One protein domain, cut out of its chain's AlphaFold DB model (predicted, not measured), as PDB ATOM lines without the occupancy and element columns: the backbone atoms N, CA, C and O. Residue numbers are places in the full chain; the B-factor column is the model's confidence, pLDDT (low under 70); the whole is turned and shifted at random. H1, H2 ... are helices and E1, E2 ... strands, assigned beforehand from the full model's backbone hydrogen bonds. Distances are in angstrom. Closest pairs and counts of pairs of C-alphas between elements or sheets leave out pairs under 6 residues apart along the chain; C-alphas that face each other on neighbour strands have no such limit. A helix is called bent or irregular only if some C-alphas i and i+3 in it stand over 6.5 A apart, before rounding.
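Overview. This is residues 321 to 435 of the 435 residues of an uncharacterized protein of Amycolatopsis xylanica (UniProt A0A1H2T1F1). A small two-stranded hairpin, E3 and E4, lies near the middle of the domain, and an arc made of helix H2 and the two arms of the bent helix H3 curves round it, the second arm, H3b, packing on E4. A second hairpin, E1 and E2, forms an arm at one end of the longest axis, away from the helices, and residues 348 to 353 of a long link pass between the E3 E4 sheet and H2. The printed part has 115 residues with four named strands and three named helices, in the order E1, E2, E3, E4, H1, H2, H3; both two-stranded sheets are antiparallel, and the class is mixed, helices and strands. The whole is compact, with a radius of gyration of the C-alphas of 13.9 A, but elongated in outline, spanning 45 by 27 by 26 A.

Along the chain. E3 is residues 343 to 347, 13.0 A long, and E4 is residues 363 to 368, 16.8 A. E1 is residues 328 to 330, with C-alpha 328 at (131.908, 161.575, 124.420), and E2 is residues 333 to 338. H1 is residues 369 to 372, and H2 is residues 382 to 396, 20.9 A long. H3, residues 400 to 429, was assigned as one helix by its hydrogen bonds but is bent: C-alphas 414 and 417 are 9.5 A apart. Its arms are H3a, residues 400 to 414, 22.1 A, and H3b, residues 417 to 429, 19.8 A, which ends with C-alpha 429 at (145.776, 163.847, 136.594). H3b is itself irregular, with C-alphas 418 and 421 8.0 A apart.

Arrangement. In the hairpin of E3 and E4, N 344 and O 367 are 2.8 A apart and N 365 and O 346 2.9 A, within hydrogen-bond range. Residues 321 to 322 pair antiparallel with residues 363 to 364 of E4. The closest C-alphas of E4 and H3b, those of Ile 365 and Ala 422, are 5.7 A apart; those of E3 and H1, Thr 343 and Lys 369, are 4.7 A apart. H3a and H3b are close but not clearly touching, closest at the C-alphas of Ile 411 and Tyr 419, 7.8 A, and run opposite ways at a shallow tilt of 17 degrees. H2 and H3a form a helical hairpin; residues 390 to 395 of H2 touch residues 400 to 406 of H3a, closest at the C-alphas of Gln 391 and Ala 403, 4.7 A, with a shallow tilt of 33 degrees, only just short of steep. In the hairpin of E1 and E2, N 328 and O 338 are within hydrogen-bond range at 2.8 A; E2 and E3 are apart. Every O i to N i+4 pair is within hydrogen-bond range in H2, 10 of 11 in H3a and 5 of 9 in H3b; H1 is too short for such a pair.

Size, cuts and confidence. The two C-alphas farthest apart, those of Ala 332 and Asn 397, are 45.0 A apart. The printed part has no cut and ends at the chain's last residue, 435. The link from E3 to E4, 15 residues, is long. The mean pLDDT of the printed part is 84.3; it is under 70 at residues 328 to 339, 341 and 354 to 361.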
ATOM      1  N   GLY A 321     140.457 160.849 134.704       91.25
ATOM      2  CA  GLY A 321     141.243 162.031 134.361       91.25
ATOM      3  C   GLY A 321     140.638 163.288 134.965       91.25
ATOM      4  O   GLY A 321     139.968 163.222 135.992       91.25
ATOM      5  N   LEU A 322     140.829 164.434 134.315       88.38
ATOM      6  CA  LEU A 322     140.118 165.650 134.700       88.38
ATOM      7  C   LEU A 322     138.643 165.530 134.314       88.38
ATOM      8  O   LEU A 322     138.313 165.042 133.235       88.38
ATOM      9  N   TYR A 323     137.743 166.031 135.160       86.50
ATOM     10  CA  TYR A 323     136.297 166.003 134.924       86.50
ATOM     11  C   TYR A 323     135.907 166.559 133.551       86.50
ATOM     12  O   TYR A 323     134.987 166.056 132.895       86.50
ATOM     13  N   GLN A 324     136.614 167.596 133.106       82.94
ATOM     14  CA  GLN A 324     136.429 168.188 131.791       82.94
ATOM     15  C   GLN A 324     136.749 167.203 130.666       82.94
ATOM     16  O   GLN A 324     136.049 167.214 129.664       82.94
ATOM     17  N   ASP A 325     137.730 166.325 130.803       83.25
ATOM     18  CA  ASP A 325     138.201 165.477 129.703       83.25
ATOM     19  C   ASP A 325     137.398 164.176 129.551       83.25
ATOM     20  O   ASP A 325     137.581 163.431 128.590       83.25
ATOM     21  N   LEU A 326     136.462 163.925 130.468       84.19
ATOM     22  CA  LEU A 326     135.601 162.745 130.469       84.19
ATOM     23  C   LEU A 326     134.276 162.971 129.718       84.19
ATOM     24  O   LEU A 326     133.637 164.027 129.839       84.19
ATOM     25  N   GLY A 327     133.811 161.929 129.019       76.00
ATOM     26  CA  GLY A 327     132.596 161.906 128.197       76.00
ATOM     27  C   GLY A 327     132.869 161.667 126.703       76.00
ATOM     28  O   GLY A 327     134.008 161.517 126.266       76.00
ATOM     29  N   ARG A 328     131.808 161.631 125.888       67.69
ATOM     30  CA  ARG A 328     131.908 161.575 124.420       67.69
ATOM     31  C   ARG A 328     132.050 162.978 123.843       67.69
ATOM     32  O   ARG A 328     131.310 163.891 124.216       67.69
ATOM     33  N   VAL A 329     132.920 163.112 122.848       58.50
ATOM     34  CA  VAL A 329     132.946 164.276 121.957       58.50
ATOM     35  C   VAL A 329     131.839 164.102 120.920       58.50
ATOM     36  O   VAL A 329     131.777 163.076 120.244       58.50
ATOM     37  N   ASN A 330     130.948 165.085 120.792       51.56
ATOM     38  CA  ASN A 330     129.990 165.115 119.693       51.56
ATOM     39  C   ASN A 330     130.686 165.676 118.434       51.56
ATOM     40  O   ASN A 330     131.033 166.854 118.427       51.56
ATOM     41  N   PRO A 331     130.865 164.899 117.350       50.41
ATOM     42  CA  PRO A 331     131.554 165.387 116.154       50.41
ATOM     43  C   PRO A 331     130.805 166.526 115.436       50.41
ATOM     44  O   PRO A 331     131.438 167.356 114.796       50.41
ATOM     45  N   ALA A 332     129.477 166.624 115.584       54.44
ATOM     46  CA  ALA A 332     128.670 167.718 115.030       54.44
ATOM     47  C   ALA A 332     128.635 168.970 115.932       54.44
ATOM     48  O   ALA A 332     128.262 170.054 115.486       54.44
ATOM     49  N   LYS A 333     129.011 168.831 117.208       47.59
ATOM     50  CA  LYS A 333     129.195 169.934 118.164       47.59
ATOM     51  C   LYS A 333     130.377 169.600 119.079       47.59
ATOM     52  O   LYS A 333     130.145 169.126 120.190       47.59
ATOM     53  N   PRO A 334     131.626 169.862 118.660       55.41
ATOM     54  CA  PRO A 334     132.828 169.449 119.397       55.41
ATOM     55  C   PRO A 334     132.899 169.997 120.830       55.41
ATOM     56  O   PRO A 334     133.552 169.422 121.693       55.41
ATOM     57  N   THR A 335     132.190 171.096 121.096       50.81
ATOM     58  CA  THR A 335     132.072 171.731 122.413       50.81
ATOM     59  C   THR A 335     130.983 171.119 123.304       50.81
ATOM     60  O   THR A 335     130.967 171.367 124.508       50.81
ATOM     61  N   ALA A 336     130.080 170.299 122.756       49.25
ATOM     62  CA  ALA A 336     129.069 169.575 123.518       49.25
ATOM     63  C   ALA A 336     129.641 168.228 123.988       49.25
ATOM     64  O   ALA A 336     129.602 167.231 123.264       49.25
ATOM     65  N   LYS A 337     130.171 168.201 125.216       56.38
ATOM     66  CA  LYS A 337     130.594 166.965 125.889       56.38
ATOM     67  C   LYS A 337     129.352 166.206 126.361       56.38
ATOM     68  O   LYS A 337     128.626 166.679 127.235       56.38
ATOM     69  N   LEU A 338     129.073 165.057 125.749       61.06
ATOM     70  CA  LEU A 338     127.940 164.202 126.108       61.06
ATOM     71  C   LEU A 338     128.387 163.167 127.140       61.06
ATOM     72  O   LEU A 338     129.440 162.555 126.995       61.06
ATOM     73  N   VAL A 339     127.577 162.930 128.170       64.81
ATOM     74  CA  VAL A 339     127.810 161.808 129.089       64.81
ATOM     75  C   VAL A 339     127.552 160.500 128.333       64.81
ATOM     76  O   VAL A 339     126.602 160.413 127.548       64.81
ATOM     77  N   ASN A 340     128.405 159.493 128.534       71.12
ATOM     78  CA  ASN A 340     128.187 158.163 127.974       71.12
ATOM     79  C   ASN A 340     126.832 157.608 128.481       71.12
ATOM     80  O   ASN A 340     126.546 157.708 129.675       71.12
ATOM     81  N   PRO A 341     125.961 157.042 127.619       69.31
ATOM     82  CA  PRO A 341     124.728 156.414 128.093       69.31
ATOM     83  C   PRO A 341     125.064 155.342 129.131       69.31
ATOM     84  O   PRO A 341     125.888 154.475 128.853       69.31
ATOM     85  N   GLY A 342     124.454 155.400 130.314       74.88
ATOM     86  CA  GLY A 342     124.785 154.472 131.400       74.88
ATOM     87  C   GLY A 342     125.623 155.067 132.513       74.88
ATOM     88  O   GLY A 342     125.545 154.579 133.637       74.88
ATOM     89  N   THR A 343     126.389 156.121 132.229       85.00
ATOM     90  CA  THR A 343     127.417 156.606 133.149       85.00
ATOM     91  C   THR A 343     127.110 157.972 133.740       85.00
ATOM     92  O   THR A 343     126.247 158.717 133.268       85.00
ATOM     93  N   GLU A 344     127.842 158.301 134.797       88.38
ATOM     94  CA  GLU A 344     128.065 159.645 135.308       88.38
ATOM     95  C   GLU A 344     129.563 159.836 135.589       88.38
ATOM     96  O   GLU A 344     130.352 158.891 135.546       88.38
ATOM     97  N   ARG A 345     129.968 161.085 135.834       90.88
ATOM     98  CA  ARG A 345     131.339 161.431 136.217       90.88
ATOM     99  C   ARG A 345     131.370 161.702 137.714       90.88
ATOM    100  O   ARG A 345     130.755 162.673 138.159       90.88
ATOM    101  N   ASN A 346     132.079 160.864 138.457       92.38
ATOM    102  CA  ASN A 346     132.275 161.017 139.891       92.38
ATOM    103  C   ASN A 346     133.594 161.738 140.155       92.38
ATOM    104  O   ASN A 346     134.649 161.263 139.741       92.38
ATOM    105  N   HIS A 347     133.522 162.889 140.814       92.38
ATOM    106  CA  HIS A 347     134.706 163.649 141.210       92.38
ATOM    107  C   HIS A 347     135.370 162.997 142.422       92.38
ATOM    108  O   HIS A 347     134.673 162.615 143.360       92.38
ATOM    109  N   ILE A 348     136.700 162.925 142.415       91.75
ATOM    110  CA  ILE A 348     137.494 162.286 143.470       91.75
ATOM    111  C   ILE A 348     138.672 163.199 143.849       91.75
ATOM    112  O   ILE A 348     139.721 163.102 143.215       91.75
ATOM    113  N   PRO A 349     138.557 164.080 144.863       90.12
ATOM    114  CA  PRO A 349     137.397 164.333 145.722       90.12
ATOM    115  C   PRO A 349     136.295 165.188 145.067       90.12
ATOM    116  O   PRO A 349     136.550 165.859 144.062       90.12
ATOM    117  N   PRO A 350     135.076 165.247 145.642       86.81
ATOM    118  CA  PRO A 350     133.959 166.027 145.113       86.81
ATOM    119  C   PRO A 350     134.275 167.513 144.935       86.81
ATOM    120  O   PRO A 350     134.823 168.147 145.832       86.81
ATOM    121  N   LYS A 351     133.795 168.125 143.843       81.88
ATOM    122  CA  LYS A 351     133.994 169.561 143.539       81.88
ATOM    123  C   LYS A 351     133.591 170.520 144.670       81.88
ATOM    124  O   LYS A 351     134.162 171.603 144.787       81.88
ATOM    125  N   SER A 352     132.606 170.148 145.492       76.94
ATOM    126  CA  SER A 352     132.177 170.941 146.656       76.94
ATOM    127  C   SER A 352     133.257 171.072 147.735       76.94
ATOM    128  O   SER A 352     133.138 171.914 148.618       76.94
ATOM    129  N   VAL A 353     134.297 170.242 147.678       78.50
ATOM    130  CA  VAL A 353     135.462 170.308 148.548       78.50
ATOM    131  C   VAL A 353     136.536 171.152 147.850       78.50
ATOM    132  O   VAL A 353     137.023 170.827 146.768       78.50
ATOM    133  N   THR A 354     136.857 172.307 148.433       64.19
ATOM    134  CA  THR A 354     137.736 173.318 147.824       64.19
ATOM    135  C   THR A 354     139.215 172.970 147.991       64.19
ATOM    136  O   THR A 354     139.623 172.599 149.086       64.19
ATOM    137  N   GLY A 355     140.032 173.179 146.954       61.69
ATOM    138  CA  GLY A 355     141.499 173.048 147.022       61.69
ATOM    139  C   GLY A 355     142.095 172.389 145.779       61.69
ATOM    140  O   GLY A 355     143.024 172.926 145.190       61.69
ATOM    141  N   ILE A 356     141.468 171.308 145.312       58.28
ATOM    142  CA  ILE A 356     141.878 170.535 144.122       58.28
ATOM    143  C   ILE A 356     141.153 171.044 142.856       58.28
ATOM    144  O   ILE A 356     141.648 170.955 141.735       58.28
ATOM    145  N   SER A 357     139.993 171.684 143.033       51.28
ATOM    146  CA  SER A 357     139.106 172.183 141.972       51.28
ATOM    147  C   SER A 357     139.596 173.431 141.220       51.28
ATOM    148  O   SER A 357     138.986 173.808 140.220       51.28
ATOM    149  N   LYS A 358     140.709 174.057 141.639       55.00
ATOM    150  CA  LYS A 358     141.346 175.156 140.881       55.00
ATOM    151  C   LYS A 358     141.945 174.686 139.543       55.00
ATOM    152  O   LYS A 358     142.222 175.515 138.682       55.00
ATOM    153  N   MET A 359     142.082 173.374 139.339       53.09
ATOM    154  CA  MET A 359     142.449 172.749 138.068       53.09
ATOM    155  C   MET A 359     141.199 172.387 137.254       53.09
ATOM    156  O   MET A 359     140.793 171.232 137.242       53.09
ATOM    157  N   GLY A 360     140.554 173.367 136.612       50.41
ATOM    158  CA  GLY A 360     139.563 173.127 135.548       50.41
ATOM    159  C   GLY A 360     138.517 172.029 135.817       50.41
ATOM    160  O   GLY A 360     138.268 171.228 134.928       50.41
ATOM    161  N   ASP A 361     137.917 172.006 137.016       68.94
ATOM    162  CA  ASP A 361     136.949 171.018 137.552       68.94
ATOM    163  C   ASP A 361     137.493 169.745 138.232       68.94
ATOM    164  O   ASP A 361     136.703 168.983 138.766       68.94
ATOM    165  N   GLY A 362     138.805 169.558 138.367       82.69
ATOM    166  CA  GLY A 362     139.393 168.535 139.241       82.69
ATOM    167  C   GLY A 362     139.311 167.079 138.731       82.69
ATOM    168  O   GLY A 362     138.679 166.803 137.711       82.69
ATOM    169  N   PRO A 363     139.991 166.141 139.412       90.44
ATOM    170  CA  PRO A 363     140.025 164.711 139.085       90.44
ATOM    171  C   PRO A 363     138.651 164.032 139.193       90.44
ATOM    172  O   PRO A 363     137.870 164.292 140.112       90.44
ATOM    173  N   ALA A 364     138.368 163.120 138.267       93.12
ATOM    174  CA  ALA A 364     137.147 162.332 138.225       93.12
ATOM    175  C   ALA A 364     137.356 160.977 137.528       93.12
ATOM    176  O   ALA A 364     138.323 160.771 136.790       93.12
ATOM    177  N   ILE A 365     136.398 160.075 137.720       94.94
ATOM    178  CA  ILE A 365     136.237 158.845 136.936       94.94
ATOM    179  C   ILE A 365     134.843 158.796 136.312       94.94
ATOM    180  O   ILE A 365     133.877 159.325 136.864       94.94
ATOM    181  N   GLU A 366     134.721 158.144 135.163       93.50
ATOM    182  CA  GLU A 366     133.438 157.651 134.681       93.50
ATOM    183  C   GLU A 366     133.035 156.433 135.505       93.50
ATOM    184  O   GLU A 366     133.842 155.537 135.740       93.50
ATOM    185  N   MET A 367     131.773 156.374 135.904       93.44
ATOM    186  CA  MET A 367     131.214 155.205 136.569       93.44
ATOM    187  C   MET A 367     129.745 155.023 136.208       93.44
ATOM    188  O   MET A 367     129.128 155.938 135.662       93.44
ATOM    189  N   ASP A 368     129.175 153.855 136.495       90.06
ATOM    190  CA  ASP A 368     127.739 153.636 136.327       90.06
ATOM    191  C   ASP A 368     126.940 154.698 137.081       90.06
ATOM    192  O   ASP A 368     127.250 155.039 138.221       90.06
ATOM    193  N   LYS A 369     125.865 155.196 136.466       85.19
ATOM    194  CA  LYS A 369     124.961 156.150 137.119       85.19
ATOM    195  C   LYS A 369     124.370 155.576 138.410       85.19
ATOM    196  O   LYS A 369     124.093 156.345 139.323       85.19
ATOM    197  N   LEU A 370     124.134 154.266 138.482       80.50
ATOM    198  CA  LEU A 370     123.662 153.612 139.707       80.50
ATOM    199  C   LEU A 370     124.758 153.568 140.771       80.50
ATOM    200  O   LEU A 370     124.518 154.000 141.894       80.50
ATOM    201  N   ASP A 371     125.962 153.143 140.402       90.81
ATOM    202  CA  ASP A 371     127.083 153.033 141.336       90.81
ATOM    203  C   ASP A 371     127.516 154.422 141.855       90.81
ATOM    204  O   ASP A 371     127.823 154.578 143.033       90.81
ATOM    205  N   HIS A 372     127.449 155.474 141.028       92.19
ATOM    206  CA  HIS A 372     127.711 156.850 141.472       92.19
ATOM    207  C   HIS A 372     126.775 157.284 142.599       92.19
ATOM    208  O   HIS A 372     127.191 158.004 143.496       92.19
ATOM    209  N   ARG A 373     125.518 156.822 142.594       86.50
ATOM    210  CA  ARG A 373     124.539 157.147 143.646       86.50
ATOM    211  C   ARG A 373     124.820 156.449 144.964       86.50
ATOM    212  O   ARG A 373     124.195 156.765 145.974       86.50
ATOM    213  N   GLU A 374     125.701 155.462 144.939       87.56
ATOM    214  CA  GLU A 374     126.069 154.675 146.100       87.56
ATOM    215  C   GLU A 374     127.366 155.150 146.733       87.56
ATOM    216  O   GLU A 374     127.616 154.753 147.866       87.56
ATOM    217  N   THR A 375     128.153 156.019 146.090       94.25
ATOM    218  CA  THR A 375     129.372 156.563 146.703       94.25
ATOM    219  C   THR A 375     129.039 157.387 147.948       94.25
ATOM    220  O   THR A 375     128.001 158.047 148.041       94.25
ATOM    221  N   ALA A 376     129.914 157.339 148.952       95.06
ATOM    222  CA  ALA A 376     129.687 157.977 150.248       95.06
ATOM    223  C   ALA A 376     129.562 159.500 150.142       95.06
ATOM    224  O   ALA A 376     128.905 160.125 150.971       95.06
ATOM    225  N   SER A 377     130.154 160.096 149.111       91.88
ATOM    226  CA  SER A 377     130.103 161.525 148.835       91.88
ATOM    227  C   SER A 377     128.872 161.975 148.031       91.88
ATOM    228  O   SER A 377     128.679 163.184 147.853       91.88
ATOM    229  N   TRP A 378     128.020 161.051 147.567       90.31
ATOM    230  CA  TRP A 378     126.892 161.367 146.693       90.31
ATOM    231  C   TRP A 378     125.684 161.974 147.424       90.31
ATOM    232  O   TRP A 378     125.217 161.504 148.464       90.31
ATOM    233  N   GLY A 379     125.108 163.010 146.808       83.94
ATOM    234  CA  GLY A 379     123.833 163.598 147.214       83.94
ATOM    235  C   GLY A 379     123.890 164.502 148.461       83.94
ATOM    236  O   GLY A 379     124.960 164.890 148.937       83.94
ATOM    237  N   PRO A 380     122.720 164.923 148.976       86.94
ATOM    238  CA  PRO A 380     122.610 165.870 150.087       86.94
ATOM    239  C   PRO A 380     122.390 165.203 151.459       86.94
ATOM    240  O   PRO A 380     121.956 165.868 152.394       86.94
ATOM    241  N   SER A 381     122.623 163.893 151.598       83.38
ATOM    242  CA  SER A 381     122.390 163.200 152.874       83.38
ATOM    243  C   SER A 381     123.342 163.701 153.969       83.38
ATOM    244  O   SER A 381     124.462 164.130 153.678       83.38
ATOM    245  N   LYS A 382     122.932 163.607 155.245       90.44
ATOM    246  CA  LYS A 382     123.803 163.968 156.379       90.44
ATOM    247  C   LYS A 382     125.139 163.217 156.327       90.44
ATOM    248  O   LYS A 382     126.181 163.839 156.486       90.44
ATOM    249  N   ALA A 383     125.108 161.916 156.037       89.56
ATOM    250  CA  ALA A 383     126.316 161.105 155.907       89.56
ATOM    251  C   ALA A 383     127.242 161.623 154.793       89.56
ATOM    252  O   ALA A 383     128.437 161.771 155.023       89.56
ATOM    253  N   ALA A 384     126.694 161.980 153.626       90.75
ATOM    254  CA  ALA A 384     127.478 162.521 152.516       90.75
ATOM    255  C   ALA A 384     128.026 163.928 152.787       90.75
ATOM    256  O   ALA A 384     129.086 164.304 152.281       90.75
ATOM    257  N   ILE A 385     127.315 164.740 153.571       90.31
ATOM    258  CA  ILE A 385     127.806 166.045 154.032       90.31
ATOM    259  C   ILE A 385     128.970 165.851 155.011       90.31
ATOM    260  O   ILE A 385     130.033 166.432 154.798       90.31
ATOM    261  N   ASP A 386     128.803 164.999 156.026       93.19
ATOM    262  CA  ASP A 386     129.839 164.712 157.025       93.19
ATOM    263  C   ASP A 386     131.089 164.095 156.368       93.19
ATOM    264  O   ASP A 386     132.220 164.437 156.709       93.19
ATOM    265  N   TYR A 387     130.896 163.224 155.375       95.81
ATOM    266  CA  TYR A 387     131.973 162.628 154.590       95.81
ATOM    267  C   TYR A 387     132.781 163.687 153.819       95.81
ATOM    268  O   TYR A 387     134.003 163.755 153.948       95.81
ATOM    269  N   ARG A 388     132.106 164.593 153.096       94.00
ATOM    270  CA  ARG A 388     132.760 165.708 152.387       94.00
ATOM    271  C   ARG A 388     133.431 166.703 153.335       94.00
ATOM    272  O   ARG A 388     134.458 167.278 152.984       94.00
ATOM    273  N   ALA A 389     132.885 166.898 154.536       93.12
ATOM    274  CA  ALA A 389     133.503 167.736 155.561       93.12
ATOM    275  C   ALA A 389     134.844 167.157 156.041       93.12
ATOM    276  O   ALA A 389     135.806 167.909 156.187       93.12
ATOM    277  N   LYS A 390     134.945 165.829 156.205       95.50
ATOM    278  CA  LYS A 390     136.217 165.151 156.519       95.50
ATOM    279  C   LYS A 390     137.246 165.323 155.401       95.50
ATOM    280  O   LYS A 390     138.388 165.670 155.676       95.50
ATOM    281  N   GLN A 391     136.831 165.157 154.144       94.38
ATOM    282  CA  GLN A 391     137.710 165.399 152.994       94.38
ATOM    283  C   GLN A 391     138.213 166.849 152.958       94.38
ATOM    284  O   GLN A 391     139.391 167.093 152.696       94.38
ATOM    285  N   LEU A 392     137.339 167.817 153.258       91.25
ATOM    286  CA  LEU A 392     137.708 169.231 153.326       91.25
ATOM    287  C   LEU A 392     138.741 169.512 154.419       91.25
ATOM    288  O   LEU A 392     139.670 170.279 154.182       91.25
ATOM    289  N   ASP A 393     138.576 168.917 155.598       92.81
ATOM    290  CA  ASP A 393     139.520 169.070 156.703       92.81
ATOM    291  C   ASP A 393     140.900 168.500 156.347       92.81
ATOM    292  O   ASP A 393     141.914 169.179 156.505       92.81
ATOM    293  N   LEU A 394     140.946 167.305 155.749       93.56
ATOM    294  CA  LEU A 394     142.194 166.713 155.259       93.56
ATOM    295  C   LEU A 394     142.903 167.636 154.260       93.56
ATOM    296  O   LEU A 394     144.088 167.927 154.421       93.56
ATOM    297  N   ILE A 395     142.177 168.168 153.274       88.94
ATOM    298  CA  ILE A 395     142.752 169.068 152.264       88.94
ATOM    299  C   ILE A 395     143.264 170.371 152.889       88.94
ATOM    300  O   ILE A 395     144.362 170.812 152.549       88.94
ATOM    301  N   LYS A 396     142.525 170.974 153.830       88.56
ATOM    302  CA  LYS A 396     142.964 172.194 154.538       88.56
ATOM    303  C   LYS A 396     144.251 171.986 155.337       88.56
ATOM    304  O   LYS A 396     145.038 172.919 155.453       88.56
ATOM    305  N   ASN A 397     144.472 170.776 155.841       91.06
ATOM    306  CA  ASN A 397     145.669 170.396 156.587       91.06
ATOM    307  C   ASN A 397     146.801 169.848 155.692       91.06
ATOM    308  O   ASN A 397     147.739 169.239 156.196       91.06
ATOM    309  N   GLY A 398     146.723 170.019 154.364       89.75
ATOM    310  CA  GLY A 398     147.751 169.548 153.425       89.75
ATOM    311  C   GLY A 398     147.751 168.033 153.181       89.75
ATOM    312  O   GLY A 398     148.632 167.519 152.500       89.75
ATOM    313  N   ARG A 399     146.751 167.303 153.687       92.56
ATOM    314  CA  ARG A 399     146.610 165.840 153.578       92.56
ATOM    315  C   ARG A 399     145.753 165.460 152.370       92.56
ATOM    316  O   ARG A 399     144.791 164.702 152.473       92.56
ATOM    317  N   CYS A 400     146.083 166.021 151.205       89.62
ATOM    318  CA  CYS A 400     145.286 165.852 149.987       89.62
ATOM    319  C   CYS A 400     145.149 164.380 149.566       89.62
ATOM    320  O   CYS A 400     144.052 163.919 149.251       89.62
ATOM    321  N   ARG A 401     146.256 163.631 149.623       92.44
ATOM    322  CA  ARG A 401     146.296 162.200 149.302       92.44
ATOM    323  C   ARG A 401     145.294 161.384 150.115       92.44
ATOM    324  O   ARG A 401     144.657 160.485 149.584       92.44
ATOM    325  N   GLU A 402     145.113 161.715 151.387       95.31
ATOM    326  CA  GLU A 402     144.180 160.994 152.255       95.31
ATOM    327  C   GLU A 402     142.724 161.295 151.896       95.31
ATOM    328  O   GLU A 402     141.889 160.397 151.924       95.31
ATOM    329  N   ALA A 403     142.421 162.527 151.477       93.56
ATOM    330  CA  ALA A 403     141.087 162.877 150.993       93.56
ATOM    331  C   ALA A 403     140.722 162.134 149.694       93.56
ATOM    332  O   ALA A 403     139.565 161.745 149.530       93.56
ATOM    333  N   VAL A 404     141.700 161.932 148.799       93.88
ATOM    334  CA  VAL A 404     141.566 161.082 147.601       93.88
ATOM    335  C   VAL A 404     141.370 159.623 148.011       93.88
ATOM    336  O   VAL A 404     140.430 158.984 147.543       93.88
ATOM    337  N   GLN A 405     142.216 159.110 148.909       96.25
ATOM    338  CA  GLN A 405     142.186 157.713 149.342       96.25
ATOM    339  C   GLN A 405     140.837 157.323 149.954       96.25
ATOM    340  O   GLN A 405     140.354 156.237 149.668       96.25
ATOM    341  N   MET A 406     140.187 158.222 150.703       96.75
ATOM    342  CA  MET A 406     138.839 157.978 151.231       96.75
ATOM    343  C   MET A 406     137.849 157.547 150.138       96.75
ATOM    344  O   MET A 406     137.123 156.574 150.320       96.75
ATOM    345  N   ASP A 407     137.825 158.245 148.996       96.50
ATOM    346  CA  ASP A 407     136.926 157.900 147.890       96.50
ATOM    347  C   ASP A 407     137.345 156.611 147.184       96.50
ATOM    348  O   ASP A 407     136.478 155.846 146.766       96.50
ATOM    349  N   LEU A 408     138.649 156.349 147.060       97.25
ATOM    350  CA  LEU A 408     139.145 155.095 146.490       97.25
ATOM    351  C   LEU A 408     138.733 153.898 147.350       97.25
ATOM    352  O   LEU A 408     138.215 152.921 146.816       97.25
ATOM    353  N   ASP A 409     138.881 154.013 148.670       97.75
ATOM    354  CA  ASP A 409     138.485 152.981 149.626       97.75
ATOM    355  C   ASP A 409     136.973 152.738 149.581       97.75
ATOM    356  O   ASP A 409     136.533 151.589 149.565       97.75
ATOM    357  N   ASP A 410     136.163 153.799 149.505       98.06
ATOM    358  CA  ASP A 410     134.707 153.685 149.378       98.06
ATOM    359  C   ASP A 410     134.292 152.980 148.077       98.06
ATOM    360  O   ASP A 410     133.441 152.085 148.083       98.06
ATOM    361  N   ILE A 411     134.920 153.357 146.960       97.75
ATOM    362  CA  ILE A 411     134.668 152.770 145.642       97.75
ATOM    363  C   ILE A 411     135.091 151.297 145.624       97.75
ATOM    364  O   ILE A 411     134.326 150.453 145.156       97.75
ATOM    365  N   HIS A 412     136.264 150.959 146.160       98.00
ATOM    366  CA  HIS A 412     136.745 149.577 146.234       98.00
ATOM    367  C   HIS A 412     135.906 148.717 147.173       98.00
ATOM    368  O   HIS A 412     135.567 147.588 146.818       98.00
ATOM    369  N   ALA A 413     135.500 149.248 148.326       95.88
ATOM    370  CA  ALA A 413     134.648 148.534 149.270       95.88
ATOM    371  C   ALA A 413     133.276 148.180 148.670       95.88
ATOM    372  O   ALA A 413     132.724 147.125 148.983       95.88
ATOM    373  N   LYS A 414     132.724 149.042 147.805       91.06
ATOM    374  CA  LYS A 414     131.392 148.852 147.205       91.06
ATOM    375  C   LYS A 414     131.412 148.106 145.877       91.06
ATOM    376  O   LYS A 414     130.492 147.340 145.599       91.06
ATOM    377  N   PHE A 415     132.428 148.336 145.049       94.06
ATOM    378  CA  PHE A 415     132.421 147.907 143.647       94.06
ATOM    379  C   PHE A 415     133.617 147.027 143.267       94.06
ATOM    380  O   PHE A 415     133.742 146.639 142.102       94.06
ATOM    381  N   GLY A 416     134.493 146.694 144.222       95.25
ATOM    382  CA  GLY A 416     135.702 145.914 143.972       95.25
ATOM    383  C   GLY A 416     136.578 146.564 142.901       95.25
ATOM    384  O   GLY A 416     136.732 147.782 142.863       95.25
ATOM    385  N   THR A 417     137.106 145.758 141.982       95.38
ATOM    386  CA  THR A 417     138.062 146.192 140.946       95.38
ATOM    387  C   THR A 417     137.414 146.831 139.711       95.38
ATOM    388  O   THR A 417     138.092 147.133 138.726       95.38
ATOM    389  N   LYS A 418     136.088 147.030 139.716       93.75
ATOM    390  CA  LYS A 418     135.314 147.464 138.538       93.75
ATOM    391  C   LYS A 418     135.828 148.766 137.913       93.75
ATOM    392  O   LYS A 418     135.756 148.927 136.695       93.75
ATOM    393  N   TYR A 419     136.348 149.676 138.733       97.62
ATOM    394  CA  TYR A 419     136.792 151.008 138.314       97.62
ATOM    395  C   TYR A 419     138.316 151.188 138.309       97.62
ATOM    396  O   TYR A 419     138.781 152.295 138.057       97.62
ATOM    397  N   ASP A 420     139.105 150.130 138.517       97.56
ATOM    398  CA  ASP A 420     140.563 150.228 138.696       97.56
ATOM    399  C   ASP A 420     141.280 150.884 137.517       97.56
ATOM    400  O   ASP A 420     142.167 151.714 137.707       97.56
ATOM    401  N   ALA A 421     140.872 150.564 136.286       96.12
ATOM    402  CA  ALA A 421     141.451 151.177 135.095       96.12
ATOM    403  C   ALA A 421     141.182 152.692 135.051       96.12
ATOM    404  O   ALA A 421     142.097 153.472 134.785       96.12
ATOM    405  N   ALA A 422     139.953 153.112 135.364       96.56
ATOM    406  CA  ALA A 422     139.586 154.523 135.426       96.56
ATOM    407  C   ALA A 422     140.310 155.234 136.578       96.56
ATOM    408  O   ALA A 422     140.849 156.320 136.388       96.56
ATOM    409  N   ILE A 423     140.396 154.604 137.753       97.31
ATOM    410  CA  ILE A 423     141.149 155.117 138.902       97.31
ATOM    411  C   ILE A 423     142.617 155.325 138.512       97.31
ATOM    412  O   ILE A 423     143.153 156.413 138.710       97.31
ATOM    413  N   ALA A 424     143.256 154.339 137.881       96.44
ATOM    414  CA  ALA A 424     144.648 154.431 137.447       96.44
ATOM    415  C   ALA A 424     144.888 155.552 136.417       96.44
ATOM    416  O   ALA A 424     145.954 156.172 136.412       96.44
ATOM    417  N   GLU A 425     143.920 155.833 135.540       95.44
ATOM    418  CA  GLU A 425     143.975 156.993 134.645       95.44
ATOM    419  C   GLU A 425     143.809 158.315 135.409       95.44
ATOM    420  O   GLU A 425     144.606 159.235 135.214       95.44
ATOM    421  N   MET A 426     142.838 158.393 136.323       94.06
ATOM    422  CA  MET A 426     142.576 159.573 137.153       94.06
ATOM    423  C   MET A 426     143.786 159.952 138.013       94.06
ATOM    424  O   MET A 426     144.157 161.127 138.032       94.06
ATOM    425  N   MET A 427     144.478 158.982 138.620       93.19
ATOM    426  CA  MET A 427     145.669 159.227 139.450       93.19
ATOM    427  C   MET A 427     146.771 160.002 138.705       93.19
ATOM    428  O   MET A 427     147.508 160.778 139.312       93.19
ATOM    429  N   LYS A 428     146.868 159.862 137.375       91.88
ATOM    430  CA  LYS A 428     147.846 160.599 136.553       91.88
ATOM    431  C   LYS A 428     147.522 162.092 136.458       91.88
ATOM    432  O   LYS A 428     148.428 162.894 136.245       91.88
ATOM    433  N   SER A 429     146.252 162.458 136.625       86.81
ATOM    434  CA  SER A 429     145.776 163.847 136.594       86.81
ATOM    435  C   SER A 429     145.883 164.567 137.941       86.81
ATOM    436  O   SER A 429     145.730 165.785 137.987       86.81
ATOM    437  N   LEU A 430     146.179 163.845 139.029       88.19
ATOM    438  CA  LEU A 430     146.314 164.443 140.354       88.19
ATOM    439  C   LEU A 430     147.564 165.332 140.461       88.19
ATOM    440  O   LEU A 430     148.612 164.975 139.900       88.19
ATOM    441  N   PRO A 431     147.487 166.438 141.227       83.19
ATOM    442  CA  PRO A 431     148.659 167.191 141.661       83.19
ATOM    443  C   PRO A 431     149.662 166.304 142.420       83.19
ATOM    444  O   PRO A 431     149.227 165.372 143.103       83.19
ATOM    445  N   PRO A 432     150.981 166.567 142.349       84.62
ATOM    446  CA  PRO A 432     151.995 165.787 143.064       84.62
ATOM    447  C   PRO A 432     151.726 165.618 144.566       84.62
ATOM    448  O   PRO A 432     151.926 164.535 145.100       84.62
ATOM    449  N   GLU A 433     151.215 166.652 145.232       82.31
ATOM    450  CA  GLU A 433     150.856 166.659 146.655       82.31
ATOM    451  C   GLU A 433     149.633 165.787 147.002       82.31
ATOM    452  O   GLU A 433     149.342 165.542 148.174       82.31
ATOM    453  N   CYS A 434     148.908 165.318 145.987       83.50
ATOM    454  CA  CYS A 434     147.718 164.480 146.111       83.50
ATOM    455  C   CYS A 434     147.938 163.035 145.627       83.50
ATOM    456  O   CYS A 434     147.016 162.230 145.752       83.50
ATOM    457  N   ARG A 435     149.112 162.711 145.060       80.81
ATOM    458  CA  ARG A 435     149.490 161.358 144.606       80.81
ATOM    459  C   ARG A 435     150.072 160.526 145.748       80.81
ATOM    460  O   ARG A 435     149.812 159.306 145.769       80.81
TER     461      ARG A 435